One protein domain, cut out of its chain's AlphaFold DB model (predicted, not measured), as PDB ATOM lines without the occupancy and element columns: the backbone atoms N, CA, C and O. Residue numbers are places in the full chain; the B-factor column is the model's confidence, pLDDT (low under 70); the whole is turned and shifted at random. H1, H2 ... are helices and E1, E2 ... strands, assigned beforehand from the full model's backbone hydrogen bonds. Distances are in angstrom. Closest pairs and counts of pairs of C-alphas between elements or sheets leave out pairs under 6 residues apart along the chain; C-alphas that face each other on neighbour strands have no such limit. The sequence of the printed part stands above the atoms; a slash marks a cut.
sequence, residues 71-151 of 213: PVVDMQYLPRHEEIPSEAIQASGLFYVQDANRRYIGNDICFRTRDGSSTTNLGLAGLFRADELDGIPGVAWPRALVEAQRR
ATOM      1  N   PRO A  71      92.265 128.995 101.124       98.31
ATOM      2  CA  PRO A  71      93.706 129.022 101.298       98.31
ATOM      3  C   PRO A  71      94.089 130.132 102.282       98.31
ATOM      4  O   PRO A  71      93.660 131.277 102.137       98.31
ATOM      5  N   VAL A  72      94.909 129.791 103.267       98.44
ATOM      6  CA  VAL A  72      95.494 130.721 104.243       98.44
ATOM      7  C   VAL A  72      96.985 130.448 104.388       98.44
ATOM      8  O   VAL A  72      97.487 129.441 103.882       98.44
ATOM      9  N   VAL A  73      97.697 131.338 105.076       98.19
ATOM     10  CA  VAL A  73      99.144 131.236 105.297       98.19
ATOM     11  C   VAL A  73      99.412 131.481 106.768       98.19
ATOM     12  O   VAL A  73      99.082 132.548 107.283       98.19
ATOM     13  N   ASP A  74      99.999 130.487 107.427       95.81
ATOM     14  CA  ASP A  74     100.370 130.569 108.835       95.81
ATOM     15  C   ASP A  74     101.755 131.209 108.957       95.81
ATOM     16  O   ASP A  74     102.738 130.730 108.380       95.81
ATOM     17  N   MET A  75     101.827 132.307 109.707       94.50
ATOM     18  CA  MET A  75     103.056 133.074 109.886       94.50
ATOM     19  C   MET A  75     104.197 132.262 110.505       94.50
ATOM     20  O   MET A  75     105.354 132.604 110.287       94.50
ATOM     21  N   GLN A  76     103.904 131.178 111.238       93.38
ATOM     22  CA  GLN A  76     104.904 130.343 111.920       93.38
ATOM     23  C   GLN A  76     105.816 129.598 110.947       93.38
ATOM     24  O   GLN A  76     106.890 129.157 111.352       93.38
ATOM     25  N   TYR A  77     105.409 129.467 109.683       93.00
ATOM     26  CA  TYR A  77     106.168 128.759 108.651       93.00
ATOM     27  C   TYR A  77     106.812 129.690 107.620       93.00
ATOM     28  O   TYR A  77     107.500 129.212 106.717       93.00
ATOM     29  N   LEU A  78     106.614 131.009 107.737       91.69
ATOM     30  CA  LEU A  78     107.377 131.967 106.943       91.69
ATOM     31  C   LEU A  78     108.722 132.263 107.621       91.69
ATOM     32  O   LEU A  78     108.778 132.364 108.849       91.69
ATOM     33  N   PRO A  79     109.810 132.438 106.845       91.50
ATOM     34  CA  PRO A  79     111.043 132.985 107.396       91.50
ATOM     35  C   PRO A  79     110.805 134.415 107.884       91.50
ATOM     36  O   PRO A  79     109.840 135.078 107.481       91.50
ATOM     37  N   ARG A  80     111.718 134.926 108.716       89.69
ATOM     38  CA  ARG A  80     111.690 136.354 109.038       89.69
ATOM     39  C   ARG A  80     111.894 137.141 107.749       89.69
ATOM     40  O   ARG A  80     112.642 136.717 106.869       89.69
ATOM     41  N   HIS A  81     111.211 138.273 107.616       86.31
ATOM     42  CA  HIS A  81     111.227 139.029 106.361       86.31
ATOM     43  C   HIS A  81     112.650 139.468 105.983       86.31
ATOM     44  O   HIS A  81     113.035 139.396 104.820       86.31
ATOM     45  N   GLU A  82     113.464 139.801 106.987       87.19
ATOM     46  CA  GLU A  82     114.865 140.201 106.836       87.19
ATOM     47  C   GLU A  82     115.789 139.055 106.386       87.19
ATOM     48  O   GLU A  82     116.911 139.305 105.954       87.19
ATOM     49  N   GLU A  83     115.342 137.800 106.486       91.19
ATOM     50  CA  GLU A  83     116.093 136.611 106.065       91.19
ATOM     51  C   GLU A  83     115.812 136.220 104.611       91.19
ATOM     52  O   GLU A  83     116.450 135.308 104.086       91.19
ATOM     53  N   ILE A  84     114.854 136.879 103.950       88.69
ATOM     54  CA  ILE A  84     114.522 136.586 102.557       88.69
ATOM     55  C   ILE A  84     115.644 137.134 101.661       88.69
ATOM     56  O   ILE A  84     115.875 138.346 101.658       88.69
ATOM     57  N   PRO A  85     116.319 136.287 100.857       87.31
ATOM     58  CA  PRO A  85     117.365 136.747  99.949       87.31
ATOM     59  C   PRO A  85     116.834 137.790  98.963       87.31
ATOM     60  O   PRO A  85     115.748 137.630  98.392       87.31
ATOM     61  N   SER A  86     117.606 138.849  98.727       83.38
ATOM     62  CA  SER A  86     117.216 139.942  97.829       83.38
ATOM     63  C   SER A  86     116.993 139.450  96.396       83.38
ATOM     64  O   SER A  86     116.107 139.952  95.705       83.38
ATOM     65  N   GLU A  87     117.711 138.411  95.968       84.25
ATOM     66  CA  GLU A  87     117.545 137.770  94.665       84.25
ATOM     67  C   GLU A  87     116.177 137.088  94.546       84.25
ATOM     68  O   GLU A  87     115.534 137.169  93.499       84.25
ATOM     69  N   ALA A  88     115.689 136.463  95.623       78.25
ATOM     70  CA  ALA A  88     114.367 135.835  95.654       78.25
ATOM     71  C   ALA A  88     113.245 136.880  95.575       78.25
ATOM     72  O   ALA A  88     112.218 136.642  94.939       78.25
ATOM     73  N   ILE A  89     113.457 138.056  96.172       80.56
ATOM     74  CA  ILE A  89     112.558 139.208  96.038       80.56
ATOM     75  C   ILE A  89     112.566 139.684  94.582       80.56
ATOM     76  O   ILE A  89     111.516 139.723  93.946       80.56
ATOM     77  N   GLN A  90     113.738 139.975  94.017       80.25
ATOM     78  CA  GLN A  90     113.877 140.495  92.652       80.25
ATOM     79  C   GLN A  90     113.313 139.542  91.586       80.25
ATOM     80  O   GLN A  90     112.680 139.993  90.631       80.25
ATOM     81  N   ALA A  91     113.484 138.229  91.760       80.62
ATOM     82  CA  ALA A  91     112.997 137.216  90.825       80.62
ATOM     83  C   ALA A  91     111.489 136.924  90.941       80.62
ATOM     84  O   ALA A  91     110.922 136.304  90.042       80.62
ATOM     85  N   SER A  92     110.823 137.347  92.023       79.81
ATOM     86  CA  SER A  92     109.449 136.925  92.329       79.81
ATOM     87  C   SER A  92     108.421 137.372  91.285       79.81
ATOM     88  O   SER A  92     107.416 136.690  91.080       79.81
ATOM     89  N   GLY A  93     108.637 138.525  90.638       86.31
ATOM     90  CA  GLY A  93     107.743 139.130  89.636       86.31
ATOM     91  C   GLY A  93     106.380 139.607  90.166       86.31
ATOM     92  O   GLY A  93     105.844 140.602  89.682       86.31
ATOM     93  N   LEU A  94     105.834 138.928  91.177       95.50
ATOM     94  CA  LEU A  94     104.593 139.227  91.880       95.50
ATOM     95  C   LEU A  94     104.761 139.029  93.390       95.50
ATOM     96  O   LEU A  94     105.515 138.162  93.839       95.50
ATOM     97  N   PHE A  95     103.993 139.792  94.155       96.94
ATOM     98  CA  PHE A  95     104.040 139.836  95.609       96.94
ATOM     99  C   PHE A  95     102.638 139.853  96.198       96.94
ATOM    100  O   PHE A  95     101.744 140.511  95.669       96.94
ATOM    101  N   TYR A  96     102.472 139.189  97.336       97.62
ATOM    102  CA  TYR A  96     101.388 139.518  98.253       97.62
ATOM    103  C   TYR A  96     101.872 140.600  99.211       97.62
ATOM    104  O   TYR A  96     103.036 140.598  99.603       97.62
ATOM    105  N   VAL A  97     100.996 141.509  99.626       97.56
ATOM    106  CA  VAL A  97     101.349 142.545 100.605       97.56
ATOM    107  C   VAL A  97     100.617 142.254 101.904       97.56
ATOM    108  O   VAL A  97      99.391 142.273 101.924       97.56
ATOM    109  N   GLN A  98     101.337 141.972 102.987       97.19
ATOM    110  CA  GLN A  98     100.759 141.942 104.331       97.19
ATOM    111  C   GLN A  98     100.318 143.355 104.710       97.19
ATOM    112  O   GLN A  98     101.003 144.324 104.377       97.19
ATOM    113  N   ASP A  99      99.174 143.486 105.381       94.75
ATOM    114  CA  ASP A  99      98.608 144.794 105.698       94.75
ATOM    115  C   ASP A  99      99.547 145.703 106.516       94.75
ATOM    116  O   ASP A  99     100.506 145.261 107.150       94.75
ATOM    117  N   ALA A 100      99.273 147.009 106.481       92.56
ATOM    118  CA  ALA A 100     100.118 148.044 107.084       92.56
ATOM    119  C   ALA A 100     100.360 147.840 108.589       92.56
ATOM    120  O   ALA A 100     101.405 148.212 109.117       92.56
ATOM    121  N   ASN A 101      99.393 147.218 109.265       93.31
ATOM    122  CA  ASN A 101      99.425 146.949 110.697       93.31
ATOM    123  C   ASN A 101     100.073 145.590 111.018       93.31
ATOM    124  O   ASN A 101     100.118 145.208 112.185       93.31
ATOM    125  N   ARG A 102     100.546 144.859 109.996       92.81
ATOM    126  CA  ARG A 102     101.120 143.509 110.079       92.81
ATOM    127  C   ARG A 102     100.245 142.554 110.885       92.81
ATOM    128  O   ARG A 102     100.739 141.796 111.718       92.81
ATOM    129  N   ARG A 103      98.928 142.629 110.681       95.38
ATOM    130  CA  ARG A 103      97.971 141.871 111.492       95.38
ATOM    131  C   ARG A 103      97.996 140.383 111.174       95.38
ATOM    132  O   ARG A 103      98.291 139.967 110.051       95.38
ATOM    133  N   TYR A 104      97.564 139.629 112.180       96.19
ATOM    134  CA  TYR A 104      97.240 138.215 112.099       96.19
ATOM    135  C   TYR A 104      95.843 137.973 112.683       96.19
ATOM    136  O   TYR A 104      95.419 138.698 113.589       96.19
ATOM    137  N   ILE A 105      95.134 136.955 112.197       96.75
ATOM    138  CA  ILE A 105      93.947 136.396 112.864       96.75
ATOM    139  C   ILE A 105      94.299 134.978 113.304       96.75
ATOM    140  O   ILE A 105      94.452 134.076 112.481       96.75
ATOM    141  N   GLY A 106      94.482 134.787 114.613       95.31
ATOM    142  CA  GLY A 106      95.211 133.615 115.094       95.31
ATOM    143  C   GLY A 106      96.635 133.653 114.539       95.31
ATOM    144  O   GLY A 106      97.344 134.632 114.760       95.31
ATOM    145  N   ASN A 107      97.007 132.630 113.770       95.44
ATOM    146  CA  ASN A 107      98.302 132.570 113.090       95.44
ATOM    147  C   ASN A 107      98.261 133.046 111.628       95.44
ATOM    148  O   ASN A 107      99.310 133.142 110.989       95.44
ATOM    149  N   ASP A 108      97.074 133.308 111.075       97.88
ATOM    150  CA  ASP A 108      96.935 133.582 109.648       97.88
ATOM    151  C   ASP A 108      97.276 135.025 109.314       97.88
ATOM    152  O   ASP A 108      96.772 135.958 109.944       97.88
ATOM    153  N   ILE A 109      98.096 135.208 108.284       97.75
ATOM    154  CA  ILE A 109      98.527 136.522 107.811       97.75
ATOM    155  C   ILE A 109      97.365 137.264 107.147       97.75
ATOM    156  O   ILE A 109      96.711 136.743 106.244       97.75
ATOM    157  N   CYS A 110      97.153 138.521 107.544       98.00
ATOM    158  CA  CYS A 110      96.252 139.432 106.847       98.00
ATOM    159  C   CYS A 110      96.958 140.067 105.641       98.00
ATOM    160  O   CYS A 110      97.818 140.937 105.799       98.00
ATOM    161  N   PHE A 111      96.559 139.679 104.433       98.31
ATOM    162  CA  PHE A 111      97.025 140.276 103.184       98.31
ATOM    163  C   PHE A 111      96.087 141.377 102.699       98.31
ATOM    164  O   PHE A 111      94.873 141.324 102.898       98.31
ATOM    165  N   ARG A 112      96.650 142.372 102.019       98.00
ATOM    166  CA  ARG A 112      95.903 143.409 101.319       98.00
ATOM    167  C   ARG A 112      95.263 142.838 100.065       98.00
ATOM    168  O   ARG A 112      95.886 142.097  99.309       98.00
ATOM    169  N   THR A 113      94.030 143.231  99.826       97.81
ATOM    170  CA  THR A 113      93.297 143.046  98.568       97.81
ATOM    171  C   THR A 113      93.639 144.183  97.593       97.81
ATOM    172  O   THR A 113      94.228 145.200  97.973       97.81
ATOM    173  N   ARG A 114      93.243 144.049  96.319       95.25
ATOM    174  CA  ARG A 114      93.423 145.118  95.313       95.25
ATOM    175  C   ARG A 114      92.601 146.382  95.608       95.25
ATOM    176  O   ARG A 114      93.016 147.460  95.204       95.25
ATOM    177  N   ASP A 115      91.487 146.265  96.331       94.75
ATOM    178  CA  ASP A 115      90.649 147.404  96.749       94.75
ATOM    179  C   ASP A 115      91.159 148.121  98.015       94.75
ATOM    180  O   ASP A 115      90.565 149.098  98.467       94.75
ATOM    181  N   GLY A 116      92.272 147.655  98.592       92.56
ATOM    182  CA  GLY A 116      92.900 148.254  99.766       92.56
ATOM    183  C   GLY A 116      92.363 147.774 101.116       92.56
ATOM    184  O   GLY A 116      92.904 148.197 102.144       92.56
ATOM    185  N   SER A 117      91.367 146.884 101.134       95.44
ATOM    186  CA  SER A 117      90.945 146.156 102.335       95.44
ATOM    187  C   SER A 117      91.956 145.058 102.726       95.44
ATOM    188  O   SER A 117      93.096 145.027 102.252       95.44
ATOM    189  N   SER A 118      91.614 144.202 103.693       97.06
ATOM    190  CA  SER A 118      92.508 143.141 104.179       97.06
ATOM    191  C   SER A 118      91.754 141.845 104.439       97.06
ATOM    192  O   SER A 118      90.605 141.868 104.874       97.06
ATOM    193  N   THR A 119      92.417 140.717 104.203       97.88
ATOM    194  CA  THR A 119      91.827 139.378 104.274       97.88
ATOM    195  C   THR A 119      92.869 138.331 104.660       97.88
ATOM    196  O   THR A 119      94.037 138.456 104.302       97.88
ATOM    197  N   THR A 120      92.453 137.275 105.359       98.06
ATOM    198  CA  THR A 120      93.272 136.065 105.561       98.06
ATOM    199  C   THR A 120      93.091 135.041 104.442       98.06
ATOM    200  O   THR A 120      93.896 134.123 104.310       98.06
ATOM    201  N   ASN A 121      92.057 135.194 103.604       97.94
ATOM    202  CA  ASN A 121      91.844 134.337 102.444       97.94
ATOM    203  C   ASN A 121      92.821 134.724 101.328       97.94
ATOM    204  O   ASN A 121      92.604 135.709 100.620       97.94
ATOM    205  N   LEU A 122      93.858 133.913 101.126       97.94
ATOM    206  CA  LEU A 122      94.875 134.145 100.103       97.94
ATOM    207  C   LEU A 122      94.278 134.196  98.685       97.94
ATOM    208  O   LEU A 122      94.800 134.899  97.826       97.94
ATOM    209  N   GLY A 123      93.153 133.514  98.442       97.38
ATOM    210  CA  GLY A 123      92.445 133.537  97.159       97.38
ATOM    211  C   GLY A 123      91.761 134.872  96.849       97.38
ATOM    212  O   GLY A 123      91.415 135.122  95.700       97.38
ATOM    213  N   LEU A 124      91.582 135.732  97.857       97.75
ATOM    214  CA  LEU A 124      91.063 137.097  97.709       97.75
ATOM    215  C   LEU A 124      92.169 138.157  97.813       97.75
ATOM    216  O   LEU A 124      91.925 139.332  97.534       97.75
ATOM    217  N   ALA A 125      93.375 137.769  98.232       98.25
ATOM    218  CA  ALA A 125      94.493 138.683  98.392       98.25
ATOM    219  C   ALA A 125      94.953 139.255  97.040       98.25
ATOM    220  O   ALA A 125      94.936 138.588  96.005       98.25
ATOM    221  N   GLY A 126      95.389 140.512  97.055       97.62
ATOM    222  CA  GLY A 126      95.944 141.176  95.888       97.62
ATOM    223  C   GLY A 126      97.355 140.677  95.594       97.62
ATOM    224  O   GLY A 126      98.191 140.587  96.491       97.62
ATOM    225  N   LEU A 127      97.617 140.389  94.321       97.38
ATOM    226  CA  LEU A 127      98.961 140.165  93.796       97.38
ATOM    227  C   LEU A 127      99.450 141.437  93.131       97.38
ATOM    228  O   LEU A 127      98.792 141.881  92.200       97.38
ATOM    229  N   PHE A 128     100.587 141.969  93.552       96.94
ATOM    230  CA  PHE A 128     101.161 143.229  93.082       96.94
ATOM    231  C   PHE A 128     102.499 142.978  92.394       96.94
ATOM    232  O   PHE A 128     103.256 142.101  92.807       96.94
ATOM    233  N   ARG A 129     102.805 143.737  91.349       94.81
ATOM    234  CA  ARG A 129     104.129 143.760  90.724       94.81
ATOM    235  C   ARG A 129     105.078 144.653  91.518       94.81
ATOM    236  O   ARG A 129     104.632 145.519  92.260       94.81
ATOM    237  N   ALA A 130     106.384 144.470  91.327       91.94
ATOM    238  CA  ALA A 130     107.410 145.252  92.023       91.94
ATOM    239  C   ALA A 130     107.253 146.773  91.826       91.94
ATOM    240  O   ALA A 130     107.416 147.531  92.775       91.94
ATOM    241  N   ASP A 131     106.903 147.201  90.612       92.12
ATOM    242  CA  ASP A 131     106.679 148.601  90.240       92.12
ATOM    243  C   ASP A 131     105.389 149.192  90.826       92.12
ATOM    244  O   ASP A 131     105.255 150.408  90.902       92.12
ATOM    245  N   GLU A 132     104.461 148.350  91.289       93.75
ATOM    246  CA  GLU A 132     103.241 148.781  91.975       93.75
ATOM    247  C   GLU A 132     103.439 148.940  93.489       93.75
ATOM    248  O   GLU A 132     102.566 149.491  94.147       93.75
ATOM    249  N   LEU A 133     104.534 148.424  94.065       92.25
ATOM    250  CA  LEU A 133     104.712 148.389  95.524       92.25
ATOM    251  C   LEU A 133     105.002 149.762  96.132       92.25
ATOM    252  O   LEU A 133     104.756 149.954  97.324       92.25
ATOM    253  N   ASP A 134     105.526 150.701  95.341       92.62
ATOM    254  CA  ASP A 134     105.822 152.043  95.831       92.62
ATOM    255  C   ASP A 134     104.536 152.747  96.292       92.62
ATOM    256  O   ASP A 134     103.519 152.770  95.600       92.62
ATOM    257  N   GLY A 135     104.554 153.273  97.517       89.19
ATOM    258  CA  GLY A 135     103.383 153.879  98.154       89.19
ATOM    259  C   GLY A 135     102.312 152.906  98.675       89.19
ATOM    260  O   GLY A 135     101.359 153.367  99.308       89.19
ATOM    261  N   ILE A 136     102.444 151.584  98.492       93.12
ATOM    262  CA  ILE A 136     101.532 150.612  99.118       93.12
ATOM    263  C   ILE A 136     101.988 150.342 100.559       93.12
ATOM    264  O   ILE A 136     103.063 149.781 100.774       93.12
ATOM    265  N   PRO A 137     101.176 150.671 101.581       92.56
ATOM    266  CA  PRO A 137     101.576 150.468 102.966       92.56
ATOM    267  C   PRO A 137     101.499 148.983 103.338       92.56
ATOM    268  O   PRO A 137     100.445 148.357 103.191       92.56
ATOM    269  N   GLY A 138     102.587 148.423 103.865       93.75
ATOM    270  CA  GLY A 138     102.643 147.017 104.263       93.75
ATOM    271  C   GLY A 138     104.013 146.383 104.070       93.75
ATOM    272  O   GLY A 138     105.010 147.072 103.868       93.75
ATOM    273  N   VAL A 139     104.043 145.053 104.140       93.75
ATOM    274  CA  VAL A 139     105.246 144.244 103.900       93.75
ATOM    275  C   VAL A 139     105.001 143.350 102.690       93.75
ATOM    276  O   VAL A 139     104.060 142.558 102.687       93.75
ATOM    277  N   ALA A 140     105.827 143.484 101.653       94.81
ATOM    278  CA  ALA A 140     105.718 142.681 100.441       94.81
ATOM    279  C   ALA A 140     106.418 141.325 100.608       94.81
ATOM    280  O   ALA A 140     107.589 141.258 100.981       94.81
ATOM    281  N   TRP A 141     105.707 140.251 100.285       95.56
ATOM    282  CA  TRP A 141     106.178 138.875 100.356       95.56
ATOM    283  C   TRP A 141     106.219 138.262  98.955       95.56
ATOM    284  O   TRP A 141     105.213 138.341  98.237       95.56
ATOM    285  N   PRO A 142     107.340 137.633  98.549       95.38
ATOM    286  CA  PRO A 142     107.425 136.936  97.272       95.38
ATOM    287  C   PRO A 142     106.300 135.911  97.119       95.38
ATOM    288  O   PRO A 142     106.100 135.070  97.998       95.38
ATOM    289  N   ARG A 143     105.577 135.946  95.994       95.38
ATOM    290  CA  ARG A 143     104.427 135.061  95.754       95.38
ATOM    291  C   ARG A 143     104.778 133.591  95.976       95.38
ATOM    292  O   ARG A 143     104.029 132.888  96.643       95.38
ATOM    293  N   ALA A 144     105.901 133.135  95.420       92.88
ATOM    294  CA  ALA A 144     106.305 131.731  95.492       92.88
ATOM    295  C   ALA A 144     106.503 131.252  96.938       92.88
ATOM    296  O   ALA A 144     106.106 130.141  97.279       92.88
ATOM    297  N   LEU A 145     107.062 132.109  97.795       93.69
ATOM    298  CA  LEU A 145     107.298 131.812  99.206       93.69
ATOM    299  C   LEU A 145     105.981 131.701  99.981       93.69
ATOM    300  O   LEU A 145     105.804 130.771 100.764       93.69
ATOM    301  N   VAL A 146     105.038 132.606  99.720       96.00
ATOM    302  CA  VAL A 146     103.708 132.588 100.347       96.00
ATOM    303  C   VAL A 146     102.896 131.374  99.887       96.00
ATOM    304  O   VAL A 146     102.323 130.660 100.704       96.00
ATOM    305  N   GLU A 147     102.881 131.099  98.583       95.56
ATOM    306  CA  GLU A 147     102.135 129.976  98.001       95.56
ATOM    307  C   GLU A 147     102.702 128.617  98.423       95.56
ATOM    308  O   GLU A 147     101.938 127.669  98.579       95.56
ATOM    309  N   ALA A 148     104.011 128.517  98.670       94.75
ATOM    310  CA  ALA A 148     104.628 127.304  99.204       94.75
ATOM    311  C   ALA A 148     104.146 126.957 100.623       94.75
ATOM    312  O   ALA A 148     104.117 125.781 100.977       94.75
ATOM    313  N   GLN A 149     103.750 127.957 101.416       96.38
ATOM    314  CA  GLN A 149     103.250 127.772 102.785       96.38
ATOM    315  C   GLN A 149     101.723 127.839 102.882       96.38
ATOM    316  O   GLN A 149     101.159 127.872 103.979       96.38
ATOM    317  N   ARG A 150     101.027 127.861 101.740       96.88
ATOM    318  CA  ARG A 150      99.568 127.887 101.724       96.88
ATOM    319  C   ARG A 150      99.010 126.583 102.292       96.88
ATOM    320  O   ARG A 150      99.473 125.491 101.961       96.88
ATOM    321  N   ARG A 151      97.938 126.690 103.066       97.38
ATOM    322  CA  ARG A 151      97.200 125.542 103.600       97.38
ATOM    323  C   ARG A 151      95.692 125.767 103.502       97.38
ATOM    324  O   ARG A 151      95.246 126.912 103.603       97.38
TER     325      ARG A 151
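This is residues 71 to 151 of the 213 residues of an uncharacterized protein of Variovorax sp. WDL1 (UniProt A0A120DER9). What is the shape? There is little regular structure: a rounded body mostly of loops, with a two-stranded antiparallel hairpin, E2 and E3, in its middle and short helices H1 and H2 near the end of E3. What makes it up? The 81 printed residues are compact, radius of gyration of the C-alphas 11.4 A, spans 30 by 27 by 20 A; E1, H1, E2, E3, H2, mixed in class, hold 23.

Where does it begin? E1, residues 71 to 73, begins at C-alpha 71 (93.706, 129.022, 101.298). What follows? H1 is 86 to 91, E2 95 to 98 (9.6 A), E3 139 to 142 (10.1 A), and H2 143 to 148, ending at C-alpha 148 (104.628, 127.304, 99.204).

How do strands pair? In hairpin E2 and E3, N 96 and O 141 are 3.0 A apart. Residues 72 to 73 of E1 pair with 150 to 151. Where are the helices? The closest C-alphas of H1 and E3, Ile 89 and Pro 142, are 5.7 A apart. In H1 and H2 every O i to N i+4 pair is within hydrogen-bond range.

Which links are long? E1 to H1 and E2 to E3. Is it complete? The printed part has no cut, and no printed residue is under 70 in pLDDT.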